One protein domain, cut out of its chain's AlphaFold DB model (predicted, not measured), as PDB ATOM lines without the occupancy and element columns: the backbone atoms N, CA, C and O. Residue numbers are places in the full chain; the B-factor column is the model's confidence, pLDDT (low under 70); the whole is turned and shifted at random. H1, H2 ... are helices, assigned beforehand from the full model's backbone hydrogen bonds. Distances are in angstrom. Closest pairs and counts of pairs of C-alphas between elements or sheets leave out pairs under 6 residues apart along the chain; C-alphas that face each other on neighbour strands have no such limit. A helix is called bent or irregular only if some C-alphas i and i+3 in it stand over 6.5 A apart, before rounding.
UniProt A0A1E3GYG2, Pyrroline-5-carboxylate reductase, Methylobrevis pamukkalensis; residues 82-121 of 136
ATOM      1  N   PRO A  82     107.380 147.118 159.901       94.31
ATOM      2  CA  PRO A  82     107.898 147.014 161.269       94.31
ATOM      3  C   PRO A  82     108.989 145.949 161.444       94.31
ATOM      4  O   PRO A  82     109.946 146.164 162.181       94.31
ATOM      5  N   ALA A  83     108.888 144.838 160.705       94.44
ATOM      6  CA  ALA A  83     109.860 143.746 160.741       94.44
ATOM      7  C   ALA A  83     111.275 144.142 160.264       94.44
ATOM      8  O   ALA A  83     112.237 143.443 160.563       94.44
ATOM      9  N   HIS A  84     111.432 145.259 159.543       94.50
ATOM     10  CA  HIS A  84     112.751 145.782 159.160       94.50
ATOM     11  C   HIS A  84     113.441 146.563 160.295       94.50
ATOM     12  O   HIS A  84     114.632 146.847 160.206       94.50
ATOM     13  N   HIS A  85     112.717 146.891 161.372       93.31
ATOM     14  CA  HIS A  85     113.209 147.667 162.519       93.31
ATOM     15  C   HIS A  85     113.379 146.814 163.788       93.31
ATOM     16  O   HIS A  85     113.366 147.315 164.916       93.31
ATOM     17  N   GLU A  86     113.541 145.507 163.620       96.56
ATOM     18  CA  GLU A  86     113.725 144.548 164.703       96.56
ATOM     19  C   GLU A  86     114.794 143.516 164.341       96.56
ATOM     20  O   GLU A  86     115.154 143.321 163.181       96.56
ATOM     21  N   THR A  87     115.321 142.850 165.362       97.50
ATOM     22  CA  THR A  87     116.208 141.700 165.199       97.50
ATOM     23  C   THR A  87     115.462 140.430 165.589       97.50
ATOM     24  O   THR A  87     114.587 140.463 166.453       97.50
ATOM     25  N   LYS A  88     115.830 139.296 164.980       96.75
ATOM     26  CA  LYS A  88     115.256 137.986 165.316       96.75
ATOM     27  C   LYS A  88     115.509 137.650 166.791       96.75
ATOM     28  O   LYS A  88     116.660 137.570 167.217       96.75
ATOM     29  N   GLY A  89     114.442 137.420 167.544       96.25
ATOM     30  CA  GLY A  89     114.423 137.210 168.992       96.25
ATOM     31  C   GLY A  89     114.630 138.483 169.821       96.25
ATOM     32  O   GLY A  89     114.791 138.393 171.037       96.25
ATOM     33  N   GLY A  90     114.681 139.655 169.186       98.25
ATOM     34  CA  GLY A  90     114.961 140.932 169.830       98.25
ATOM     35  C   GLY A  90     113.760 141.538 170.557       98.25
ATOM     36  O   GLY A  90     112.622 141.088 170.438       98.25
ATOM     37  N   LEU A  91     114.019 142.622 171.295       97.81
ATOM     38  CA  LEU A  91     113.008 143.303 172.111       97.81
ATOM     39  C   LEU A  91     111.847 143.868 171.279       97.81
ATOM     40  O   LEU A  91     110.697 143.759 171.698       97.81
ATOM     41  N   ASN A  92     112.136 144.433 170.102       97.56
ATOM     42  CA  ASN A  92     111.109 145.000 169.224       97.56
ATOM     43  C   ASN A  92     110.187 143.913 168.654       97.56
ATOM     44  O   ASN A  92     108.968 144.070 168.708       97.56
ATOM     45  N   GLU A  93     110.755 142.786 168.204       98.25
ATOM     46  CA  GLU A  93     109.972 141.646 167.714       98.25
ATOM     47  C   GLU A  93     109.097 141.075 168.832       98.25
ATOM     48  O   GLU A  93     107.890 140.912 168.650       98.25
ATOM     49  N   TYR A  94     109.675 140.836 170.015       98.38
ATOM     50  CA  TYR A  94     108.918 140.353 171.166       98.38
ATOM     51  C   TYR A  94     107.773 141.303 171.526       98.38
ATOM     52  O   TYR A  94     106.638 140.860 171.693       98.38
ATOM     53  N   GLY A  95     108.049 142.607 171.623       97.94
ATOM     54  CA  GLY A  95     107.043 143.616 171.948       97.94
ATOM     55  C   GLY A  95     105.904 143.638 170.930       97.94
ATOM     56  O   GLY A  95     104.735 143.582 171.313       97.94
ATOM     57  N   ARG A  96     106.235 143.639 169.634       97.81
ATOM     58  CA  ARG A  96     105.252 143.611 168.547       97.81
ATOM     59  C   ARG A  96     104.397 142.346 168.597       97.81
ATOM     60  O   ARG A  96     103.176 142.452 168.621       97.81
ATOM     61  N   LEU A  97     105.015 141.165 168.670       98.00
ATOM     62  CA  LEU A  97     104.296 139.888 168.719       98.00
ATOM     63  C   LEU A  97     103.446 139.740 169.983       98.00
ATOM     64  O   LEU A  97     102.333 139.226 169.908       98.00
ATOM     65  N   HIS A  98     103.933 140.212 171.131       98.38
ATOM     66  CA  HIS A  98     103.171 140.207 172.375       98.38
ATOM     67  C   HIS A  98     101.909 141.069 172.259       98.38
ATOM     68  O   HIS A  98     100.815 140.589 172.549       98.38
ATOM     69  N   LEU A  99     102.046 142.314 171.784       98.06
ATOM     70  CA  LEU A  99     100.916 143.230 171.600       98.06
ATOM     71  C   LEU A  99      99.926 142.720 170.544       98.06
ATOM     72  O   LEU A  99      98.717 142.826 170.741       98.06
ATOM     73  N   THR A 100     100.415 142.102 169.466       97.75
ATOM     74  CA  THR A 100      99.562 141.396 168.500       97.75
ATOM     75  C   THR A 100      98.816 140.239 169.161       97.75
ATOM     76  O   THR A 100      97.609 140.120 168.990       97.75
ATOM     77  N   GLY A 101      99.502 139.410 169.952       98.31
ATOM     78  CA  GLY A 101      98.915 138.228 170.585       98.31
ATOM     79  C   GLY A 101      97.788 138.540 171.571       98.31
ATOM     80  O   GLY A 101      96.893 137.719 171.744       98.31
ATOM     81  N   ILE A 102      97.799 139.727 172.185       98.25
ATOM     82  CA  ILE A 102      96.717 140.195 173.066       98.25
ATOM     83  C   ILE A 102      95.667 141.057 172.343       98.25
ATOM     84  O   ILE A 102      94.784 141.605 172.999       98.25
ATOM     85  N   GLY A 103      95.754 141.204 171.016       98.06
ATOM     86  CA  GLY A 103      94.784 141.952 170.208       98.06
ATOM     87  C   GLY A 103      94.880 143.477 170.330       98.06
ATOM     88  O   GLY A 103      93.925 144.172 169.991       98.06
ATOM     89  N   TRP A 104      96.010 144.021 170.801       97.06
ATOM     90  CA  TRP A 104      96.154 145.460 171.059       97.06
ATOM     91  C   TRP A 104      95.956 146.318 169.803       97.06
ATOM     92  O   TRP A 104      95.279 147.340 169.851       97.06
ATOM     93  N   PHE A 105      96.513 145.895 168.665       95.50
ATOM     94  CA  PHE A 105      96.386 146.642 167.410       95.50
ATOM     95  C   PHE A 105      94.953 146.618 166.858       95.50
ATOM     96  O   PHE A 105      94.514 147.601 166.267       95.50
ATOM     97  N   ASP A 106      94.196 145.548 167.112       97.00
ATOM     98  CA  ASP A 106      92.792 145.460 166.699       97.00
ATOM     99  C   ASP A 106      91.897 146.396 167.528       97.00
ATOM    100  O   ASP A 106      90.888 146.897 167.028       97.00
ATOM    101  N   GLU A 107      92.265 146.673 168.786       96.94
ATOM    102  CA  GLU A 107      91.565 147.664 169.614       96.94
ATOM    103  C   GLU A 107      91.683 149.083 169.051       96.94
ATOM    104  O   GLU A 107      90.779 149.890 169.251       96.94
ATOM    105  N   ILE A 108      92.751 149.400 168.308       95.38
ATOM    106  CA  ILE A 108      92.888 150.713 167.660       95.38
ATOM    107  C   ILE A 108      91.797 150.891 166.599       95.38
ATOM    108  O   ILE A 108      91.144 151.932 166.562       95.38
ATOM    109  N   ALA A 109      91.556 149.864 165.779       94.38
ATOM    110  CA  ALA A 109      90.486 149.890 164.786       94.38
ATOM    111  C   ALA A 109      89.110 150.009 165.458       94.38
ATOM    112  O   ALA A 109      88.327 150.891 165.112       94.38
ATOM    113  N   ARG A 110      88.855 149.210 166.503       96.94
ATOM    114  CA  ARG A 110      87.604 149.293 167.278       96.94
ATOM    115  C   ARG A 110      87.396 150.665 167.921       96.94
ATOM    116  O   ARG A 110      86.269 151.156 167.973       96.94
ATOM    117  N   ALA A 111      88.464 151.295 168.409       96.50
ATOM    118  CA  ALA A 111      88.397 152.640 168.964       96.50
ATOM    119  C   ALA A 111      88.016 153.668 167.892       96.50
ATOM    120  O   ALA A 111      87.153 154.507 168.148       96.50
ATOM    121  N   LEU A 112      88.599 153.582 166.693       96.31
ATOM    122  CA  LEU A 112      88.254 154.455 165.567       96.31
ATOM    123  C   LEU A 112      86.792 154.289 165.135       96.31
ATOM    124  O   LEU A 112      86.112 155.297 164.959       96.31
ATOM    125  N   ASP A 113      86.278 153.058 165.070       96.38
ATOM    126  CA  ASP A 113      84.856 152.801 164.798       96.38
ATOM    127  C   ASP A 113      83.953 153.439 165.867       96.38
ATOM    128  O   ASP A 113      82.934 154.068 165.567       96.38
ATOM    129  N   GLY A 114      84.344 153.331 167.141       96.81
ATOM    130  CA  GLY A 114      83.635 153.965 168.252       96.81
ATOM    131  C   GLY A 114      83.659 155.496 168.189       96.81
ATOM    132  O   GLY A 114      82.644 156.141 168.467       96.81
ATOM    133  N   ILE A 115      84.796 156.080 167.803       96.31
ATOM    134  CA  ILE A 115      84.951 157.525 167.596       96.31
ATOM    135  C   ILE A 115      84.079 157.982 166.425       96.31
ATOM    136  O   ILE A 115      83.375 158.982 166.565       96.31
ATOM    137  N   ALA A 116      84.057 157.240 165.316       95.25
ATOM    138  CA  ALA A 116      83.208 157.528 164.164       95.25
ATOM    139  C   ALA A 116      81.724 157.567 164.559       95.25
ATOM    140  O   ALA A 116      81.045 158.575 164.359       95.25
ATOM    141  N   ALA A 117      81.248 156.528 165.250       95.00
ATOM    142  CA  ALA A 117      79.876 156.466 165.749       95.00
ATOM    143  C   ALA A 117      79.554 157.563 166.786       95.00
ATOM    144  O   ALA A 117      78.389 157.917 166.991       95.00
ATOM    145  N   HIS A 118      80.557 158.087 167.499       94.62
ATOM    146  CA  HIS A 118      80.380 159.239 168.382       94.62
ATOM    147  C   HIS A 118      80.297 160.554 167.599       94.62
ATOM    148  O   HIS A 118      79.431 161.374 167.900       94.62
ATOM    149  N   ALA A 119      81.144 160.742 166.585       92.88
ATOM    150  CA  ALA A 119      81.153 161.927 165.733       92.88
ATOM    151  C   ALA A 119      79.805 162.130 165.021       92.88
ATOM    152  O   ALA A 119      79.267 163.236 165.040       92.88
ATOM    153  N   GLU A 120      79.187 161.056 164.520       89.75
ATOM    154  CA  GLU A 120      77.838 161.089 163.931       89.75
ATOM    155  C   GLU A 120      76.772 161.636 164.897       89.75
ATOM    156  O   GLU A 120      75.839 162.335 164.501       89.75
ATOM    157  N   LYS A 121      76.907 161.367 166.202       90.88
ATOM    158  CA  LYS A 121      75.980 161.890 167.221       90.88
ATOM    159  C   LYS A 121      76.182 163.379 167.483       90.88
ATOM    160  O   LYS A 121      75.237 164.038 167.910       90.88
TER     161      LYS A 121
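What this domain is: This is residues 82 to 121 of the 136 residues of the protein "Pyrroline-5-carboxylate reductase" of Methylobrevis pamukkalensis (UniProt A0A1E3GYG2). An extended chain of helices with no closed core: H2 and the long H3 follow each other end to end and meet at an open corner, while the short H1 folds back near the first part of H2. H3 makes most of the length, and its residues 106 to 121 stick out as a bare arm. The printed part has 40 residues with three named helices, in the order H1, H2, H3, and no named strand; the class is all helix. The whole is extended, with a radius of gyration of the C-alphas of 14.5 A, and its C-alphas span 46 by 19 by 9 A along their three main axes.

Where its parts are: H1 is residues 82 to 85, a helix of four residues that begins at C-alpha 82 at (107.898, 147.014, 161.269) and measures 5.5 A from first to last C-alpha. H2 is residues 91 to 101, 15.1 A from first to last C-alpha, and begins at C-alpha 91 at (113.008, 143.303, 172.111). H3 is residues 104 to 121, the longest helix with 18 residues and 26.3 A from first to last C-alpha; it ends at C-alpha 121 at (75.980, 161.890, 167.221). No helix is bent or irregular.

How they stand to each other: H1 and H2 are close but not clearly touching, with 2 pairs of C-alphas within 8 A; their closest C-alphas are those of Ala 83 and Glu 93, 7.3 A apart. H2 and H3 are also close but not clearly touching, with 1 pair of C-alphas within 8 A, those of Leu 99 and Phe 105, 7.1 A apart. The lines of H2 and H3 stand at a steep tilt of 57 degrees, and they run the same way; their centres are 22.7 A apart. H1 and H3 are apart. Residues 97 to 103, of which 97 to 101 belong to H2, stand free, and so do residues 106 to 121 of H3. In H2 every O i to N i+4 pair is within hydrogen-bond range; in H3 it is 11 of 14, and H1 is too short for such a pair.

The domain as a whole: The two C-alphas farthest apart are those of Lys 88 and Lys 121, at 46.0 A, and the first and last printed C-alphas, of Pro 82 and Lys 121, are 35.7 A apart. The outline is a rod. The link from H1 to H2, with 5 residues between them, is tight, and so is the link from H2 to H3, with 2 residues between them. The printed part has no cut. The mean pLDDT of the printed part is 96.3, and no printed residue is under 70.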